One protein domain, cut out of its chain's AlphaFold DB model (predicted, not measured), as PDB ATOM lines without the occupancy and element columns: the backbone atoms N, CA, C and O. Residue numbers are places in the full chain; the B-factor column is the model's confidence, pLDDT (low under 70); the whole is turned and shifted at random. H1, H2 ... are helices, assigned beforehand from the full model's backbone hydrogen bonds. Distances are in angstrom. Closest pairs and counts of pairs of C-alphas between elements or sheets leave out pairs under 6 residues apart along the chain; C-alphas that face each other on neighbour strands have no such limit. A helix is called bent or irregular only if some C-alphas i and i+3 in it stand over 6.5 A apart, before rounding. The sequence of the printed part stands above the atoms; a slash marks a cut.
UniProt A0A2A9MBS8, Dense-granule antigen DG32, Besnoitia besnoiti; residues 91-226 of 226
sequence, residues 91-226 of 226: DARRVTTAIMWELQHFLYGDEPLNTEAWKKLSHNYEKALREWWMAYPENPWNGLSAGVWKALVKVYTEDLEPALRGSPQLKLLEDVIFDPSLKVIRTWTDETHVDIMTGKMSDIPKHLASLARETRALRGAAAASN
ATOM      1  N   ASP A  91     -33.278 -27.775-156.450       83.56
ATOM      2  CA  ASP A  91     -32.422 -28.509-155.518       83.56
ATOM      3  C   ASP A  91     -32.837 -28.294-154.062       83.56
ATOM      4  O   ASP A  91     -33.073 -29.264-153.343       83.56
ATOM      5  N   ALA A  92     -33.065 -27.042-153.651       86.38
ATOM      6  CA  ALA A  92     -33.545 -26.737-152.301       86.38
ATOM      7  C   ALA A  92     -34.853 -27.478-151.972       86.38
ATOM      8  O   ALA A  92     -35.032 -27.977-150.866       86.38
ATOM      9  N   ARG A  93     -35.755 -27.624-152.952       88.88
ATOM     10  CA  ARG A  93     -37.018 -28.351-152.771       88.88
ATOM     11  C   ARG A  93     -36.813 -29.862-152.609       88.88
ATOM     12  O   ARG A  93     -37.543 -30.501-151.847       88.88
ATOM     13  N   ARG A  94     -35.836 -30.443-153.312       90.25
ATOM     14  CA  ARG A  94     -35.466 -31.861-153.160       90.25
ATOM     15  C   ARG A  94     -34.873 -32.125-151.782       90.25
ATOM     16  O   ARG A  94     -35.335 -33.037-151.103       90.25
ATOM     17  N   VAL A  95     -33.955 -31.267-151.338       91.81
ATOM     18  CA  VAL A  95     -33.398 -31.320-149.979       91.81
ATOM     19  C   VAL A  95     -34.507 -31.196-148.943       91.81
ATOM     20  O   VAL A  95     -34.599 -32.033-148.055       91.81
ATOM     21  N   THR A  96     -35.411 -30.223-149.081       93.12
ATOM     22  CA  THR A  96     -36.567 -30.104-148.185       93.12
ATOM     23  C   THR A  96     -37.399 -31.375-148.136       93.12
ATOM     24  O   THR A  96     -37.767 -31.811-147.053       93.12
ATOM     25  N   THR A  97     -37.672 -31.998-149.280       92.25
ATOM     26  CA  THR A  97     -38.452 -33.243-149.319       92.25
ATOM     27  C   THR A  97     -37.769 -34.356-148.527       92.25
ATOM     28  O   THR A  97     -38.435 -35.043-147.759       92.25
ATOM     29  N   ALA A  98     -36.453 -34.510-148.680       93.38
ATOM     30  CA  ALA A  98     -35.686 -35.522-147.966       93.38
ATOM     31  C   ALA A  98     -35.597 -35.234-146.460       93.38
ATOM     32  O   ALA A  98     -35.940 -36.087-145.649       93.38
ATOM     33  N   ILE A  99     -35.218 -34.013-146.075       93.88
ATOM     34  CA  ILE A  99     -35.059 -33.645-144.663       93.88
ATOM     35  C   ILE A  99     -36.390 -33.681-143.918       93.88
ATOM     36  O   ILE A  99     -36.441 -34.162-142.792       93.88
ATOM     37  N   MET A 100     -37.486 -33.224-144.529       92.88
ATOM     38  CA  MET A 100     -38.802 -33.321-143.896       92.88
ATOM     39  C   MET A 100     -39.261 -34.776-143.763       92.88
ATOM     40  O   MET A 100     -39.948 -35.100-142.801       92.88
ATOM     41  N   TRP A 101     -38.875 -35.670-144.676       93.00
ATOM     42  CA  TRP A 101     -39.158 -37.100-144.533       93.00
ATOM     43  C   TRP A 101     -38.398 -37.720-143.350       93.00
ATOM     44  O   TRP A 101     -39.002 -38.428-142.541       93.00
ATOM     45  N   GLU A 102     -37.108 -37.400-143.216       92.00
ATOM     46  CA  GLU A 102     -36.256 -37.846-142.103       92.00
ATOM     47  C   GLU A 102     -36.740 -37.290-140.761       92.00
ATOM     48  O   GLU A 102     -36.896 -38.024-139.787       92.00
ATOM     49  N   LEU A 103     -37.065 -35.996-140.721       90.12
ATOM     50  CA  LEU A 103     -37.584 -35.327-139.532       90.12
ATOM     51  C   LEU A 103     -38.908 -35.945-139.070       90.12
ATOM     52  O   LEU A 103     -39.118 -36.128-137.873       90.12
ATOM     53  N   GLN A 104     -39.791 -36.286-140.011       90.31
ATOM     54  CA  GLN A 104     -41.049 -36.962-139.710       90.31
ATOM     55  C   GLN A 104     -40.797 -38.311-139.033       90.31
ATOM     56  O   GLN A 104     -41.341 -38.567-137.959       90.31
ATOM     57  N   HIS A 105     -39.957 -39.150-139.644       88.94
ATOM     58  CA  HIS A 105     -39.628 -40.471-139.110       88.94
ATOM     59  C   HIS A 105     -38.912 -40.384-137.764       88.94
ATOM     60  O   HIS A 105     -39.123 -41.227-136.897       88.94
ATOM     61  N   PHE A 106     -38.086 -39.362-137.563       87.44
ATOM     62  CA  PHE A 106     -37.380 -39.164-136.307       87.44
ATOM     63  C   PHE A 106     -38.316 -38.753-135.161       87.44
ATOM     64  O   PHE A 106     -38.190 -39.273-134.055       87.44
ATOM     65  N   LEU A 107     -39.260 -37.841-135.415       85.94
ATOM     66  CA  LEU A 107     -40.152 -37.308-134.377       85.94
ATOM     67  C   LEU A 107     -41.378 -38.186-134.108       85.94
ATOM     68  O   LEU A 107     -41.841 -38.252-132.968       85.94
ATOM     69  N   TYR A 108     -41.916 -38.825-135.146       85.31
ATOM     70  CA  TYR A 108     -43.202 -39.527-135.101       85.31
ATOM     71  C   TYR A 108     -43.118 -40.985-135.573       85.31
ATOM     72  O   TYR A 108     -44.096 -41.720-135.468       85.31
ATOM     73  N   GLY A 109     -41.972 -41.440-136.089       85.06
ATOM     74  CA  GLY A 109     -41.856 -42.781-136.661       85.06
ATOM     75  C   GLY A 109     -42.832 -42.986-137.820       85.06
ATOM     76  O   GLY A 109     -42.871 -42.190-138.757       85.06
ATOM     77  N   ASP A 110     -43.629 -44.051-137.723       82.62
ATOM     78  CA  ASP A 110     -44.656 -44.420-138.703       82.62
ATOM     79  C   ASP A 110     -46.056 -43.859-138.344       82.62
ATOM     80  O   ASP A 110     -47.057 -44.229-138.966       82.62
ATOM     81  N   GLU A 111     -46.166 -42.991-137.328       81.69
ATOM     82  CA  GLU A 111     -47.455 -42.447-136.886       81.69
ATOM     83  C   GLU A 111     -48.051 -41.441-137.889       81.69
ATOM     84  O   GLU A 111     -47.331 -40.649-138.510       81.69
ATOM     85  N   PRO A 112     -49.389 -41.425-138.055       75.25
ATOM     86  CA  PRO A 112     -50.055 -40.450-138.902       75.25
ATOM     87  C   PRO A 112     -49.999 -39.050-138.276       75.25
ATOM     88  O   PRO A 112     -50.358 -38.841-137.120       75.25
ATOM     89  N   LEU A 113     -49.612 -38.068-139.085       81.62
ATOM     90  CA  LEU A 113     -49.503 -36.658-138.708       81.62
ATOM     91  C   LEU A 113     -50.620 -35.828-139.335       81.62
ATOM     92  O   LEU A 113     -51.208 -36.184-140.356       81.62
ATOM     93  N   ASN A 114     -50.854 -34.649-138.759       83.56
ATOM     94  CA  ASN A 114     -51.687 -33.638-139.394       83.56
ATOM     95  C   ASN A 114     -51.008 -33.133-140.682       83.56
ATOM     96  O   ASN A 114     -50.076 -32.327-140.642       83.56
ATOM     97  N   THR A 115     -51.516 -33.590-141.827       84.62
ATOM     98  CA  THR A 115     -50.989 -33.286-143.163       84.62
ATOM     99  C   THR A 115     -50.924 -31.789-143.455       84.62
ATOM    100  O   THR A 115     -50.002 -31.335-144.129       84.62
ATOM    101  N   GLU A 116     -51.883 -31.002-142.963       84.12
ATOM    102  CA  GLU A 116     -51.932 -29.563-143.223       84.12
ATOM    103  C   GLU A 116     -50.843 -28.821-142.444       84.12
ATOM    104  O   GLU A 116     -50.077 -28.048-143.026       84.12
ATOM    105  N   ALA A 117     -50.716 -29.124-141.150       81.69
ATOM    106  CA  ALA A 117     -49.662 -28.570-140.307       81.69
ATOM    107  C   ALA A 117     -48.272 -28.960-140.832       81.69
ATOM    108  O   ALA A 117     -47.397 -28.104-140.964       81.69
ATOM    109  N   TRP A 118     -48.092 -30.225-141.227       87.31
ATOM    110  CA  TRP A 118     -46.827 -30.716-141.773       87.31
ATOM    111  C   TRP A 118     -46.466 -30.076-143.113       87.31
ATOM    112  O   TRP A 118     -45.308 -29.741-143.371       87.31
ATOM    113  N   LYS A 119     -47.461 -29.845-143.974       88.00
ATOM    114  CA  LYS A 119     -47.264 -29.151-145.250       88.00
ATOM    115  C   LYS A 119     -46.876 -27.689-145.041       88.00
ATOM    116  O   LYS A 119     -45.988 -27.200-145.739       88.00
ATOM    117  N   LYS A 120     -47.504 -27.000-144.083       87.88
ATOM    118  CA  LYS A 120     -47.144 -25.623-143.715       87.88
ATOM    119  C   LYS A 120     -45.715 -25.556-143.174       87.88
ATOM    120  O   LYS A 120     -44.933 -24.731-143.637       87.88
ATOM    121  N   LEU A 121     -45.364 -26.476-142.281       87.44
ATOM    122  CA  LEU A 121     -44.014 -26.613-141.743       87.44
ATOM    123  C   LEU A 121     -42.980 -26.842-142.851       87.44
ATOM    124  O   LEU A 121     -41.983 -26.131-142.931       87.44
ATOM    125  N   SER A 122     -43.260 -27.785-143.752       90.38
ATOM    126  CA  SER A 122     -42.397 -28.095-144.897       90.38
ATOM    127  C   SER A 122     -42.185 -26.873-145.789       90.38
ATOM    128  O   SER A 122     -41.076 -26.640-146.258       90.38
ATOM    129  N   HIS A 123     -43.225 -26.064-146.002       90.94
ATOM    130  CA  HIS A 123     -43.132 -24.837-146.790       90.94
ATOM    131  C   HIS A 123     -42.258 -23.769-146.115       90.94
ATOM    132  O   HIS A 123     -41.410 -23.162-146.771       90.94
ATOM    133  N   ASN A 124     -42.432 -23.556-144.808       87.75
ATOM    134  CA  ASN A 124     -41.624 -22.602-144.045       87.75
ATOM    135  C   ASN A 124     -40.153 -23.032-143.998       87.75
ATOM    136  O   ASN A 124     -39.258 -22.214-144.221       87.75
ATOM    137  N   TYR A 125     -39.908 -24.331-143.826       90.75
ATOM    138  CA  TYR A 125     -38.577 -24.916-143.929       90.75
ATOM    139  C   TYR A 125     -37.964 -24.723-145.317       90.75
ATOM    140  O   TYR A 125     -36.827 -24.270-145.429       90.75
ATOM    141  N   GLU A 126     -38.721 -24.995-146.383       91.50
ATOM    142  CA  GLU A 126     -38.269 -24.784-147.760       91.50
ATOM    143  C   GLU A 126     -37.847 -23.335-147.993       91.50
ATOM    144  O   GLU A 126     -36.807 -23.067-148.593       91.50
ATOM    145  N   LYS A 127     -38.643 -22.385-147.497       87.62
ATOM    146  CA  LYS A 127     -38.346 -20.960-147.601       87.62
ATOM    147  C   LYS A 127     -37.055 -20.604-146.864       87.62
ATOM    148  O   LYS A 127     -36.189 -19.965-147.457       87.62
ATOM    149  N   ALA A 128     -36.896 -21.051-145.619       81.88
ATOM    150  CA  ALA A 128     -35.688 -20.817-144.829       81.88
ATOM    151  C   ALA A 128     -34.438 -21.425-145.488       81.88
ATOM    152  O   ALA A 128     -33.390 -20.780-145.568       81.88
ATOM    153  N   LEU A 129     -34.560 -22.642-146.022       85.69
ATOM    154  CA  LEU A 129     -33.475 -23.311-146.725       85.69
ATOM    155  C   LEU A 129     -33.116 -22.576-148.018       85.69
ATOM    156  O   LEU A 129     -31.939 -22.356-148.272       85.69
ATOM    157  N   ARG A 130     -34.105 -22.135-148.804       84.31
ATOM    158  CA  ARG A 130     -33.893 -21.325-150.018       84.31
ATOM    159  C   ARG A 130     -33.173 -20.016-149.714       84.31
ATOM    160  O   ARG A 130     -32.268 -19.643-150.455       84.31
ATOM    161  N   GLU A 131     -33.563 -19.323-148.647       81.62
ATOM    162  CA  GLU A 131     -32.905 -18.088-148.210       81.62
ATOM    163  C   GLU A 131     -31.419 -18.331-147.916       81.62
ATOM    164  O   GLU A 131     -30.566 -17.591-148.408       81.62
ATOM    165  N   TRP A 132     -31.094 -19.407-147.192       80.00
ATOM    166  CA  TRP A 132     -29.705 -19.792-146.947       80.00
ATOM    167  C   TRP A 132     -28.972 -20.195-148.234       80.00
ATOM    168  O   TRP A 132     -27.865 -19.725-148.483       80.00
ATOM    169  N   TRP A 133     -29.604 -21.014-149.074       80.56
ATOM    170  CA  TRP A 133     -29.036 -21.558-150.312       80.56
ATOM    171  C   TRP A 133     -28.637 -20.464-151.304       80.56
ATOM    172  O   TRP A 133     -27.652 -20.592-152.024       80.56
ATOM    173  N   MET A 134     -29.405 -19.373-151.340       75.31
ATOM    174  CA  MET A 134     -29.128 -18.207-152.179       75.31
ATOM    175  C   MET A 134     -28.066 -17.281-151.579       75.31
ATOM    176  O   MET A 134     -27.380 -16.586-152.325       75.31
ATOM    177  N   ALA A 135     -27.944 -17.251-150.251       70.81
ATOM    178  CA  ALA A 135     -26.965 -16.432-149.543       70.81
ATOM    179  C   ALA A 135     -25.588 -17.108-149.416       70.81
ATOM    180  O   ALA A 135     -24.608 -16.437-149.090       70.81
ATOM    181  N   TYR A 136     -25.503 -18.422-149.635       65.88
ATOM    182  CA  TYR A 136     -24.256 -19.165-149.506       65.88
ATOM    183  C   TYR A 136     -23.312 -18.859-150.687       65.88
ATOM    184  O   TYR A 136     -23.723 -18.992-151.841       65.88
ATOM    185  N   PRO A 137     -22.063 -18.426-150.425       59.03
ATOM    186  CA  PRO A 137     -21.160 -17.944-151.473       59.03
ATOM    187  C   PRO A 137     -20.575 -19.062-152.350       59.03
ATOM    188  O   PRO A 137     -20.161 -18.797-153.475       59.03
ATOM    189  N   GLU A 138     -20.538 -20.299-151.850       70.00
ATOM    190  CA  GLU A 138     -19.952 -21.458-152.533       70.00
ATOM    191  C   GLU A 138     -21.028 -22.438-153.030       70.00
ATOM    192  O   GLU A 138     -22.220 -22.129-153.035       70.00
ATOM    193  N   ASN A 139     -20.620 -23.640-153.456       72.56
ATOM    194  CA  ASN A 139     -21.553 -24.718-153.767       72.56
ATOM    195  C   ASN A 139     -22.349 -25.110-152.498       72.56
ATOM    196  O   ASN A 139     -21.751 -25.625-151.549       72.56
ATOM    197  N   PRO A 140     -23.683 -24.918-152.464       75.69
ATOM    198  CA  PRO A 140     -24.499 -25.168-151.272       75.69
ATOM    199  C   PRO A 140     -24.501 -26.631-150.815       75.69
ATOM    200  O   PRO A 140     -24.710 -26.895-149.633       75.69
ATOM    201  N   TRP A 141     -24.211 -27.570-151.719       80.75
ATOM    202  CA  TRP A 141     -24.075 -28.990-151.396       80.75
ATOM    203  C   TRP A 141     -22.914 -29.265-150.426       80.75
ATOM    204  O   TRP A 141     -23.051 -30.097-149.536       80.75
ATOM    205  N   ASN A 142     -21.817 -28.502-150.507       73.38
ATOM    206  CA  ASN A 142     -20.671 -28.652-149.600       73.38
ATOM    207  C   ASN A 142     -20.995 -28.193-148.167       73.38
ATOM    208  O   ASN A 142     -20.422 -28.685-147.199       73.38
ATOM    209  N   GLY A 143     -21.910 -27.229-148.032       71.25
ATOM    210  CA  GLY A 143     -22.348 -26.661-146.756       71.25
ATOM    211  C   GLY A 143     -23.693 -27.199-146.272       71.25
ATOM    212  O   GLY A 143     -24.284 -26.602-145.368       71.25
ATOM    213  N   LEU A 144     -24.202 -28.278-146.876       80.25
ATOM    214  CA  LEU A 144     -25.594 -28.704-146.743       80.25
ATOM    215  C   LEU A 144     -26.013 -28.909-145.284       80.25
ATOM    216  O   LEU A 144     -27.051 -28.398-144.873       80.25
ATOM    217  N   SER A 145     -25.182 -29.573-144.476       73.56
ATOM    218  CA  SER A 145     -25.462 -29.808-143.055       73.56
ATOM    219  C   SER A 145     -25.675 -28.505-142.273       73.56
ATOM    220  O   SER A 145     -26.538 -28.429-141.400       73.56
ATOM    221  N   ALA A 146     -24.919 -27.451-142.599       72.44
ATOM    222  CA  ALA A 146     -25.048 -26.143-141.965       72.44
ATOM    223  C   ALA A 146     -26.303 -25.399-142.440       72.44
ATOM    224  O   ALA A 146     -26.949 -24.718-141.643       72.44
ATOM    225  N   GLY A 147     -26.660 -25.532-143.719       72.19
ATOM    226  CA  GLY A 147     -27.897 -24.982-144.271       72.19
ATOM    227  C   GLY A 147     -29.142 -25.635-143.690       72.19
ATOM    228  O   GLY A 147     -30.054 -24.939-143.245       72.19
ATOM    229  N   VAL A 148     -29.136 -26.966-143.611       80.69
ATOM    230  CA  VAL A 148     -30.193 -27.762-142.983       80.69
ATOM    231  C   VAL A 148     -30.358 -27.371-141.521       80.69
ATOM    232  O   VAL A 148     -31.473 -27.058-141.109       80.69
ATOM    233  N   TRP A 149     -29.262 -27.306-140.759       80.06
ATOM    234  CA  TRP A 149     -29.291 -26.871-139.364       80.06
ATOM    235  C   TRP A 149     -29.858 -25.454-139.207       80.06
ATOM    236  O   TRP A 149     -30.794 -25.256-138.437       80.06
ATOM    237  N   LYS A 150     -29.370 -24.470-139.977       73.62
ATOM    238  CA  LYS A 150     -29.868 -23.084-139.905       73.62
ATOM    239  C   LYS A 150     -31.356 -22.975-140.239       73.62
ATOM    240  O   LYS A 150     -32.072 -22.227-139.575       73.62
ATOM    241  N   ALA A 151     -31.820 -23.709-141.247       81.38
ATOM    242  CA  ALA A 151     -33.232 -23.737-141.611       81.38
ATOM    243  C   ALA A 151     -34.087 -24.391-140.511       81.38
ATOM    244  O   ALA A 151     -35.147 -23.861-140.179       81.38
ATOM    245  N   LEU A 152     -33.607 -25.480-139.896       77.62
ATOM    246  CA  LEU A 152     -34.281 -26.129-138.767       77.62
ATOM    247  C   LEU A 152     -34.350 -25.218-137.540       77.62
ATOM    248  O   LEU A 152     -35.416 -25.114-136.950       77.62
ATOM    249  N   VAL A 153     -33.268 -24.513-137.190       73.94
ATOM    250  CA  VAL A 153     -33.257 -23.539-136.081       73.94
ATOM    251  C   VAL A 153     -34.299 -22.448-136.308       73.94
ATOM    252  O   VAL A 153     -35.058 -22.125-135.400       73.94
ATOM    253  N   LYS A 154     -34.373 -21.899-137.525       76.12
ATOM    254  CA  LYS A 154     -35.333 -20.841-137.855       76.12
ATOM    255  C   LYS A 154     -36.777 -21.316-137.686       76.12
ATOM    256  O   LYS A 154     -37.557 -20.688-136.977       76.12
ATOM    257  N   VAL A 155     -37.107 -22.464-138.273       80.38
ATOM    258  CA  VAL A 155     -38.441 -23.071-138.160       80.38
ATOM    259  C   VAL A 155     -38.752 -23.499-136.722       80.38
ATOM    260  O   VAL A 155     -39.890 -23.383-136.274       80.38
ATOM    261  N   TYR A 156     -37.742 -23.945-135.976       75.88
ATOM    262  CA  TYR A 156     -37.867 -24.248-134.558       75.88
ATOM    263  C   TYR A 156     -38.332 -23.020-133.773       75.88
ATOM    264  O   TYR A 156     -39.361 -23.082-133.107       75.88
ATOM    265  N   THR A 157     -37.634 -21.892-133.925       70.19
ATOM    266  CA  THR A 157     -37.952 -20.656-133.197       70.19
ATOM    267  C   THR A 157     -39.266 -20.010-133.633       70.19
ATOM    268  O   THR A 157     -39.943 -19.384-132.821       70.19
ATOM    269  N   GLU A 158     -39.628 -20.123-134.914       73.50
ATOM    270  CA  GLU A 158     -40.775 -19.405-135.486       73.50
ATOM    271  C   GLU A 158     -42.084 -20.208-135.409       73.50
ATOM    272  O   GLU A 158     -43.138 -19.625-135.151       73.50
ATOM    273  N   ASP A 159     -42.034 -21.531-135.602       73.44
ATOM    274  CA  ASP A 159     -43.227 -22.373-135.746       73.44
ATOM    275  C   ASP A 159     -43.322 -23.488-134.692       73.44
ATOM    276  O   ASP A 159     -44.392 -23.696-134.115       73.44
ATOM    277  N   LEU A 160     -42.237 -24.235-134.448       70.19
ATOM    278  CA  LEU A 160     -42.313 -25.490-133.683       70.19
ATOM    279  C   LEU A 160     -42.264 -25.295-132.170       70.19
ATOM    280  O   LEU A 160     -43.033 -25.947-131.470       70.19
ATOM    281  N   GLU A 161     -41.421 -24.406-131.647       69.44
ATOM    282  CA  GLU A 161     -41.336 -24.147-130.205       69.44
ATOM    283  C   GLU A 161     -42.686 -23.675-129.623       69.44
ATOM    284  O   GLU A 161     -43.125 -24.230-128.608       69.44
ATOM    285  N   PRO A 162     -43.426 -22.738-130.259       69.06
ATOM    286  CA  PRO A 162     -44.760 -22.369-129.791       69.06
ATOM    287  C   PRO A 162     -45.783 -23.507-129.921       69.06
ATOM    288  O   PRO A 162     -46.645 -23.651-129.055       69.06
ATOM    289  N   ALA A 163     -45.705 -24.304-130.992       68.12
ATOM    290  CA  ALA A 163     -46.693 -25.338-131.308       68.12
ATOM    291  C   ALA A 163     -46.523 -26.631-130.495       68.12
ATOM    292  O   ALA A 163     -47.502 -27.325-130.231       68.12
ATOM    293  N   LEU A 164     -45.291 -26.960-130.103       67.00
ATOM    294  CA  LEU A 164     -44.922 -28.224-129.460       67.00
ATOM    295  C   LEU A 164     -44.539 -28.058-127.984       67.00
ATOM    296  O   LEU A 164     -44.027 -29.001-127.374       67.00
ATOM    297  N   ARG A 165     -44.785 -26.886-127.388       69.81
ATOM    298  CA  ARG A 165     -44.454 -26.591-125.989       69.81
ATOM    299  C   ARG A 165     -44.996 -27.671-125.043       69.81
ATOM    300  O   ARG A 165     -46.201 -27.894-124.962       69.81
ATOM    301  N   GLY A 166     -44.092 -28.308-124.297       68.00
ATOM    302  CA  GLY A 166     -44.420 -29.365-123.332       68.00
ATOM    303  C   GLY A 166     -44.586 -30.767-123.932       68.00
ATOM    304  O   GLY A 166     -44.871 -31.704-123.187       68.00
ATOM    305  N   SER A 167     -44.393 -30.934-125.243       77.06
ATOM    306  CA  SER A 167     -44.401 -32.249-125.890       77.06
ATOM    307  C   SER A 167     -43.030 -32.940-125.795       77.06
ATOM    308  O   SER A 167     -41.994 -32.268-125.825       77.06
ATOM    309  N   PRO A 168     -42.981 -34.281-125.719       81.31
ATOM    310  CA  PRO A 168     -41.721 -35.022-125.764       81.31
ATOM    311  C   PRO A 168     -40.990 -34.868-127.110       81.31
ATOM    312  O   PRO A 168     -39.763 -34.928-127.146       81.31
ATOM    313  N   GLN A 169     -41.717 -34.605-128.201       80.38
ATOM    314  CA  GLN A 169     -41.148 -34.365-129.530       80.38
ATOM    315  C   GLN A 169     -40.324 -33.076-129.589       80.38
ATOM    316  O   GLN A 169     -39.316 -33.037-130.289       80.38
ATOM    317  N   LEU A 170     -40.709 -32.041-128.833       76.81
ATOM    318  CA  LEU A 170     -39.927 -30.807-128.748       76.81
ATOM    319  C   LEU A 170     -38.531 -31.078-128.185       76.81
ATOM    320  O   LEU A 170     -37.548 -30.627-128.756       76.81
ATOM    321  N   LYS A 171     -38.439 -31.885-127.123       78.69
ATOM    322  CA  LYS A 171     -37.156 -32.244-126.515       78.69
ATOM    323  C   LYS A 171     -36.272 -33.055-127.468       78.69
ATOM    324  O   LYS A 171     -35.087 -32.777-127.583       78.69
ATOM    325  N   LEU A 172     -36.854 -34.011-128.197       83.12
ATOM    326  CA  LEU A 172     -36.129 -34.764-129.231       83.12
ATOM    327  C   LEU A 172     -35.587 -33.843-130.332       83.12
ATOM    328  O   LEU A 172     -34.483 -34.049-130.831       83.12
ATOM    329  N   LEU A 173     -36.361 -32.828-130.712       77.69
ATOM    330  CA  LEU A 173     -35.940 -31.846-131.699       77.69
ATOM    331  C   LEU A 173     -34.822 -30.937-131.166       77.69
ATOM    332  O   LEU A 173     -33.851 -30.696-131.881       77.69
ATOM    333  N   GLU A 174     -34.930 -30.468-129.923       72.81
ATOM    334  CA  GLU A 174     -33.885 -29.699-129.237       72.81
ATOM    335  C   GLU A 174     -32.575 -30.494-129.154       72.81
ATOM    336  O   GLU A 174     -31.520 -29.961-129.500       72.81
ATOM    337  N   ASP A 175     -32.645 -31.779-128.793       72.81
ATOM    338  CA  ASP A 175     -31.484 -32.674-128.711       72.81
ATOM    339  C   ASP A 175     -30.764 -32.809-130.068       72.81
ATOM    340  O   ASP A 175     -29.545 -32.952-130.108       72.81
ATOM    341  N   VAL A 176     -31.491 -32.726-131.188       69.81
ATOM    342  CA  VAL A 176     -30.913 -32.759-132.543       69.81
ATOM    343  C   VAL A 176     -30.362 -31.401-132.974       69.81
ATOM    344  O   VAL A 176     -29.279 -31.332-133.561       69.81
ATOM    345  N   ILE A 177     -31.101 -30.319-132.724       69.75
ATOM    346  CA  ILE A 177     -30.747 -28.967-133.179       69.75
ATOM    347  C   ILE A 177     -29.559 -28.406-132.394       69.75
ATOM    348  O   ILE A 177     -28.712 -27.716-132.969       69.75
ATOM    349  N   PHE A 178     -29.499 -28.685-131.093       68.69
ATOM    350  CA  PHE A 178     -28.481 -28.161-130.189       68.69
ATOM    351  C   PHE A 178     -27.349 -29.159-129.904       68.69
ATOM    352  O   PHE A 178     -26.486 -28.864-129.079       68.69
ATOM    353  N   ASP A 179     -27.294 -30.296-130.612       60.19
ATOM    354  CA  ASP A 179     -26.141 -31.204-130.584       60.19
ATOM    355  C   ASP A 179     -24.889 -30.479-131.119       60.19
ATOM    356  O   ASP A 179     -24.827 -30.160-132.312       60.19
ATOM    357  N   PRO A 180     -23.837 -30.281-130.299       49.94
ATOM    358  CA  PRO A 180     -22.597 -29.638-130.741       49.94
ATOM    359  C   PRO A 180     -21.924 -30.357-131.916       49.94
ATOM    360  O   PRO A 180     -21.176 -29.752-132.682       49.94
ATOM    361  N   SER A 181     -22.162 -31.664-132.045       51.34
ATOM    362  CA  SER A 181     -21.594 -32.508-133.093       51.34
ATOM    363  C   SER A 181     -22.489 -32.668-134.324       51.34
ATOM    364  O   SER A 181     -22.022 -33.198-135.336       51.34
ATOM    365  N   LEU A 182     -23.735 -32.178-134.266       67.94
ATOM    366  CA  LEU A 182     -24.745 -32.276-135.323       67.94
ATOM    367  C   LEU A 182     -24.860 -33.695-135.910       67.94
ATOM    368  O   LEU A 182     -25.047 -33.849-137.117       67.94
ATOM    369  N   LYS A 183     -24.705 -34.747-135.096       73.00
ATOM    370  CA  LYS A 183     -24.560 -36.135-135.575       73.00
ATOM    371  C   LYS A 183     -25.736 -36.582-136.429       73.00
ATOM    372  O   LYS A 183     -25.544 -37.171-137.490       73.00
ATOM    373  N   VAL A 184     -26.947 -36.282-135.972       79.06
ATOM    374  CA  VAL A 184     -28.183 -36.657-136.665       79.06
ATOM    375  C   VAL A 184     -28.311 -35.894-137.983       79.06
ATOM    376  O   VAL A 184     -28.477 -36.507-139.031       79.06
ATOM    377  N   ILE A 185     -28.104 -34.575-137.966       72.75
ATOM    378  CA  ILE A 185     -28.166 -33.742-139.178       72.75
ATOM    379  C   ILE A 185     -27.094 -34.152-140.197       72.75
ATOM    380  O   ILE A 185     -27.367 -34.193-141.394       72.75
ATOM    381  N   ARG A 186     -25.883 -34.498-139.743       77.19
ATOM    382  CA  ARG A 186     -24.810 -35.023-140.604       77.19
ATOM    383  C   ARG A 186     -25.161 -36.370-141.219       77.19
ATOM    384  O   ARG A 186     -24.781 -36.607-142.353       77.19
ATOM    385  N   THR A 187     -25.902 -37.215-140.506       87.12
ATOM    386  CA  THR A 187     -26.411 -38.480-141.061       87.12
ATOM    387  C   THR A 187     -27.415 -38.201-142.177       87.12
ATOM    388  O   THR A 187     -27.287 -38.741-143.265       87.12
ATOM    389  N   TRP A 188     -28.350 -37.272-141.967       87.88
ATOM    390  CA  TRP A 188     -29.328 -36.878-142.992       87.88
ATOM    391  C   TRP A 188     -28.729 -36.145-144.195       87.88
ATOM    392  O   TRP A 188     -29.435 -35.872-145.162       87.88
ATOM    393  N   THR A 189     -27.456 -35.762-144.121       85.81
ATOM    394  CA  THR A 189     -26.741 -35.016-145.163       85.81
ATOM    395  C   THR A 189     -25.449 -35.715-145.581       85.81
ATOM    396  O   THR A 189     -24.559 -35.075-146.135       85.81
ATOM    397  N   ASP A 190     -25.340 -37.020-145.315       86.19
ATOM    398  CA  ASP A 190     -24.225 -37.832-145.791       86.19
ATOM    399  C   ASP A 190     -24.276 -38.029-147.317       86.19
ATOM    400  O   ASP A 190     -25.250 -37.672-147.983       86.19
ATOM    401  N   GLU A 191     -23.213 -38.598-147.884       86.44
ATOM    402  CA  GLU A 191     -23.095 -38.797-149.335       86.44
ATOM    403  C   GLU A 191     -24.256 -39.625-149.908       86.44
ATOM    404  O   GLU A 191     -24.780 -39.298-150.970       86.44
ATOM    405  N   THR A 192     -24.739 -40.633-149.171       88.38
ATOM    406  CA  THR A 192     -25.860 -41.476-149.617       88.38
ATOM    407  C   THR A 192     -27.158 -40.676-149.694       88.38
ATOM    408  O   THR A 192     -27.910 -40.780-150.664       88.38
ATOM    409  N   HIS A 193     -27.432 -39.838-148.695       90.25
ATOM    410  CA  HIS A 193     -28.605 -38.971-148.693       90.25
ATOM    411  C   HIS A 193     -28.494 -37.879-149.760       90.25
ATOM    412  O   HIS A 193     -29.489 -37.573-150.418       90.25
ATOM    413  N   VAL A 194     -27.300 -37.327-149.989       88.19
ATOM    414  CA  VAL A 194     -27.050 -36.352-151.061       88.19
ATOM    415  C   VAL A 194     -27.307 -36.970-152.438       88.19
ATOM    416  O   VAL A 194     -27.988 -36.353-153.260       88.19
ATOM    417  N   ASP A 195     -26.872 -38.203-152.686       88.44
ATOM    418  CA  ASP A 195     -27.156 -38.919-153.936       88.44
ATOM    419  C   ASP A 195     -28.664 -39.113-154.151       88.44
ATOM    420  O   ASP A 195     -29.189 -38.894-155.246       88.44
ATOM    421  N   ILE A 196     -29.406 -39.431-153.086       88.12
ATOM    422  CA  ILE A 196     -30.871 -39.514-153.144       88.12
ATOM    423  C   ILE A 196     -31.483 -38.137-153.452       88.12
ATOM    424  O   ILE A 196     -32.376 -38.031-154.298       88.12
ATOM    425  N   MET A 197     -31.006 -37.071-152.802       89.25
ATOM    426  CA  MET A 197     -31.509 -35.702-152.976       89.25
ATOM    427  C   MET A 197     -31.227 -35.132-154.370       89.25
ATOM    428  O   MET A 197     -32.030 -34.353-154.888       89.25
ATOM    429  N   THR A 198     -30.113 -35.506-154.995       86.31
ATOM    430  CA  THR A 198     -29.767 -35.074-156.359       86.31
ATOM    431  C   THR A 198     -30.541 -35.846-157.433       86.31
ATOM    432  O   THR A 198     -30.654 -35.376-158.570       86.31
ATOM    433  N   GLY A 199     -31.168 -36.969-157.073       84.19
ATOM    434  CA  GLY A 199     -32.038 -37.769-157.930       84.19
ATOM    435  C   GLY A 199     -33.389 -37.126-158.282       84.19
ATOM    436  O   GLY A 199     -33.637 -35.926-158.118       84.19
ATOM    437  N   LYS A 200     -34.309 -37.942-158.814       81.94
ATOM    438  CA  LYS A 200     -35.669 -37.503-159.163       81.94
ATOM    439  C   LYS A 200     -36.497 -37.263-157.902       81.94
ATOM    440  O   LYS A 200     -36.658 -38.153-157.074       81.94
ATOM    441  N   MET A 201     -37.128 -36.091-157.818       80.38
ATOM    442  CA  MET A 201     -37.916 -35.677-156.647       80.38
ATOM    443  C   MET A 201     -39.009 -36.683-156.239       80.38
ATOM    444  O   MET A 201     -39.214 -36.909-155.051       80.38
ATOM    445  N   SER A 202     -39.701 -37.300-157.205       80.69
ATOM    446  CA  SER A 202     -40.766 -38.285-156.945       80.69
ATOM    447  C   SER A 202     -40.275 -39.569-156.280       80.69
ATOM    448  O   SER A 202     -41.071 -40.294-155.682       80.69
ATOM    449  N   ASP A 203     -38.983 -39.860-156.410       88.50
ATOM    450  CA  ASP A 203     -38.392 -41.121-155.985       88.50
ATOM    451  C   ASP A 203     -37.691 -40.983-154.625       88.50
ATOM    452  O   ASP A 203     -37.488 -41.991-153.950       88.50
ATOM    453  N   ILE A 204     -37.427 -39.749-154.169       88.38
ATOM    454  CA  ILE A 204     -36.773 -39.444-152.885       88.38
ATOM    455  C   ILE A 204     -37.408 -40.222-151.718       88.38
ATOM    456  O   ILE A 204     -36.688 -40.991-151.079       88.38
ATOM    457  N   PRO A 205     -38.732 -40.142-151.452       88.19
ATOM    458  CA  PRO A 205     -39.305 -40.840-150.298       88.19
ATOM    459  C   PRO A 205     -39.182 -42.364-150.396       88.19
ATOM    460  O   PRO A 205     -39.059 -43.047-149.384       88.19
ATOM    461  N   LYS A 206     -39.207 -42.917-151.616       89.81
ATOM    462  CA  LYS A 206     -39.082 -44.363-151.838       89.81
ATOM    463  C   LYS A 206     -37.661 -44.841-151.558       89.81
ATOM    464  O   LYS A 206     -37.488 -45.888-150.935       89.81
ATOM    465  N   HIS A 207     -36.665 -44.086-152.013       89.06
ATOM    466  CA  HIS A 207     -35.260 -44.400-151.776       89.06
ATOM    467  C   HIS A 207     -34.900 -44.278-150.294       89.06
ATOM    468  O   HIS A 207     -34.302 -45.208-149.757       89.06
ATOM    469  N   LEU A 208     -35.368 -43.231-149.606       89.62
ATOM    470  CA  LEU A 208     -35.180 -43.084-148.158       89.62
ATOM    471  C   LEU A 208     -35.860 -44.214-147.370       89.62
ATOM    472  O   LEU A 208     -35.243 -44.838-146.510       89.62
ATOM    473  N   ALA A 209     -37.088 -44.592-147.736       88.62
ATOM    474  CA  ALA A 209     -37.764 -45.738-147.125       88.62
ATOM    475  C   ALA A 209     -37.029 -47.070-147.373       88.62
ATOM    476  O   ALA A 209     -37.095 -47.992-146.556       88.62
ATOM    477  N   SER A 210     -36.345 -47.218-148.510       89.12
ATOM    478  CA  SER A 210     -35.480 -48.374-148.766       89.12
ATOM    479  C   SER A 210     -34.259 -48.368-147.848       89.12
ATOM    480  O   SER A 210     -34.012 -49.363-147.171       89.12
ATOM    481  N   LEU A 211     -33.569 -47.229-147.764       87.56
ATOM    482  CA  LEU A 211     -32.383 -47.039-146.932       87.56
ATOM    483  C   LEU A 211     -32.679 -47.286-145.444       87.56
ATOM    484  O   LEU A 211     -31.940 -47.998-144.761       87.56
ATOM    485  N   ALA A 212     -33.804 -46.773-144.944       85.44
ATOM    486  CA  ALA A 212     -34.232 -46.973-143.563       85.44
ATOM    487  C   ALA A 212     -34.518 -48.452-143.244       85.44
ATOM    488  O   ALA A 212     -34.158 -48.943-142.170       85.44
ATOM    489  N   ARG A 213     -35.131 -49.189-144.184       86.38
ATOM    490  CA  ARG A 213     -35.386 -50.632-144.038       86.38
ATOM    491  C   ARG A 213     -34.096 -51.440-144.024       86.38
ATOM    492  O   ARG A 213     -33.950 -52.310-143.171       86.38
ATOM    493  N   GLU A 214     -33.169 -51.136-144.922       85.50
ATOM    494  CA  GLU A 214     -31.863 -51.793-144.991       85.50
ATOM    495  C   GLU A 214     -31.057 -51.562-143.708       85.50
ATOM    496  O   GLU A 214     -30.608 -52.512-143.069       85.50
ATOM    497  N   THR A 215     -30.996 -50.313-143.244       82.56
ATOM    498  CA  THR A 215     -30.324 -49.951-141.988       82.56
ATOM    499  C   THR A 215     -30.922 -50.691-140.787       82.56
ATOM    500  O   THR A 215     -30.194 -51.178-139.918       82.56
ATOM    501  N   ARG A 216     -32.255 -50.822-140.728       81.88
ATOM    502  CA  ARG A 216     -32.948 -51.573-139.670       81.88
ATOM    503  C   ARG A 216     -32.650 -53.073-139.749       81.88
ATOM    504  O   ARG A 216     -32.403 -53.686-138.713       81.88
ATOM    505  N   ALA A 217     -32.639 -53.649-140.951       78.19
ATOM    506  CA  ALA A 217     -32.324 -55.060-141.170       78.19
ATOM    507  C   ALA A 217     -30.885 -55.397-140.749       78.19
ATOM    508  O   ALA A 217     -30.672 -56.376-140.037       78.19
ATOM    509  N   LEU A 218     -29.917 -54.547-141.099       75.88
ATOM    510  CA  LEU A 218     -28.513 -54.709-140.710       75.88
ATOM    511  C   LEU A 218     -28.324 -54.633-139.188       75.88
ATOM    512  O   LEU A 218     -27.615 -55.456-138.612       75.88
ATOM    513  N   ARG A 219     -29.004 -53.696-138.512       74.38
ATOM    514  CA  ARG A 219     -28.974 -53.595-137.041       74.38
ATOM    515  C   ARG A 219     -29.624 -54.801-136.362       74.38
ATOM    516  O   ARG A 219     -29.100 -55.282-135.363       74.38
ATOM    517  N   GLY A 220     -30.733 -55.302-136.907       72.69
ATOM    518  CA  GLY A 220     -31.394 -56.509-136.409       72.69
ATOM    519  C   GLY A 220     -30.528 -57.761-136.565       72.69
ATOM    520  O   GLY A 220     -30.430 -58.552-135.633       72.69
ATOM    521  N   ALA A 221     -29.841 -57.905-137.701       67.56
ATOM    522  CA  ALA A 221     -28.917 -59.010-137.943       67.56
ATOM    523  C   ALA A 221     -27.715 -58.979-136.984       67.56
ATOM    524  O   ALA A 221     -27.374 -60.007-136.407       67.56
ATOM    525  N   ALA A 222     -27.125 -57.801-136.751       66.00
ATOM    526  CA  ALA A 222     -26.005 -57.631-135.821       66.00
ATOM    527  C   ALA A 222     -26.389 -57.877-134.349       66.00
ATOM    528  O   ALA A 222     -25.566 -58.326-133.553       66.00
ATOM    529  N   ALA A 223     -27.638 -57.586-133.973       65.19
ATOM    530  CA  ALA A 223     -28.156 -57.874-132.637       65.19
ATOM    531  C   ALA A 223     -28.477 -59.366-132.431       65.19
ATOM    532  O   ALA A 223     -28.405 -59.839-131.306       65.19
ATOM    533  N   ALA A 224     -28.813 -60.100-133.498       62.97
ATOM    534  CA  ALA A 224     -29.112 -61.534-133.446       62.97
ATOM    535  C   ALA A 224     -27.861 -62.435-133.508       62.97
ATOM    536  O   ALA A 224     -27.958 -63.633-133.258       62.97
ATOM    537  N   SER A 225     -26.702 -61.879-133.875       58.06
ATOM    538  CA  SER A 225     -25.416 -62.586-133.952       58.06
ATOM    539  C   SER A 225     -24.556 -62.485-132.682       58.06
ATOM    540  O   SER A 225     -23.426 -62.971-132.696       58.06
ATOM    541  N   ASN A 226     -25.061 -61.843-131.624       49.81
ATOM    542  CA  ASN A 226     -24.445 -61.755-130.292       49.81
ATOM    543  C   ASN A 226     -25.291 -62.516-129.268       49.81
ATOM    544  O   ASN A 226     -24.693 -63.024-128.296       49.81
TER     545      ASN A 226
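This is residues 91 to 226 of the 226 residues of the protein "Dense-granule antigen DG32" of Besnoitia besnoiti (UniProt A0A2A9MBS8). What is the overall shape? Helices cross round H1: H2, H4, H6 and residues 204 to 208 of H7 pack on it, while H3 packs on H2 and H4. Residues 213 to 226 stick out of this body as an arm, mostly made by the far part of H7. What is it made of? The 136 printed residues include seven named helices, H1 to H7 in chain order, and no named strand; the class is all helix. The whole is compact, with a radius of gyration of the C-alphas of 15.2 A and spans of 48 by 38 by 31 A.

Where are the longest helices? H7, residues 204 to 224, is 30.4 A long and ends at C-alpha 224 (-29.112, -61.534, -133.446). H2, residues 115 to 135, measures 30.0 A. Where are the others? H1, residues 91 to 108, begins at C-alpha 91 (-32.422, -28.509, -155.518) and is 25.6 A long; H3, residues 144 to 163, measures 26.4 A. H4 is residues 168 to 177, H5 183 to 187 and H6 191 to 198. Is any helix uneven? H3 is irregular, with C-alphas 158 and 161 7.1 A apart, and has a kink of 51 degrees near residue 157.

What touches the hub, H1? Its residues 92 to 100 alone touch H2, closest at the C-alphas of Thr 96 and Glu 126, 5.6 A, at a steep tilt of 45 degrees, opposite ways. It touches H7 closest at the C-alphas of Ala 98 and Ile 204, 6.4 A, H6 at those of Arg 94 and Met 197, 5.5 A, and H4 at those of Leu 107 and Gln 169, 5.8 A. Which helices form hairpins? H2 and H3 do, with closest C-alphas Ala 128 and Ala 151 at 5.0 A; so do H3 and H4, at a shallow tilt of 29 degrees, and H6 and H7, at 21 degrees. Where is H5? It touches H3, the C-alphas of Ser 145 and Arg 186 being closest at 5.8 A, and only just touches H4, only at the corner, with 3 pairs of C-alphas within 8 A. How are the backbones? Every O i to N i+4 pair is within hydrogen-bond range in H1, H2, H4, H5, H6 and H7; in H3 14 of 16 are.

How large is it? The two C-alphas farthest apart, those of Ala 135 and Asn 226, are 49.3 A apart. Is it continuous? The printed part has no cut, and no link is long. Where is confidence low? Residues 136 to 137, 161 to 166, 176 to 182 and 221 to 226 have pLDDT under 70.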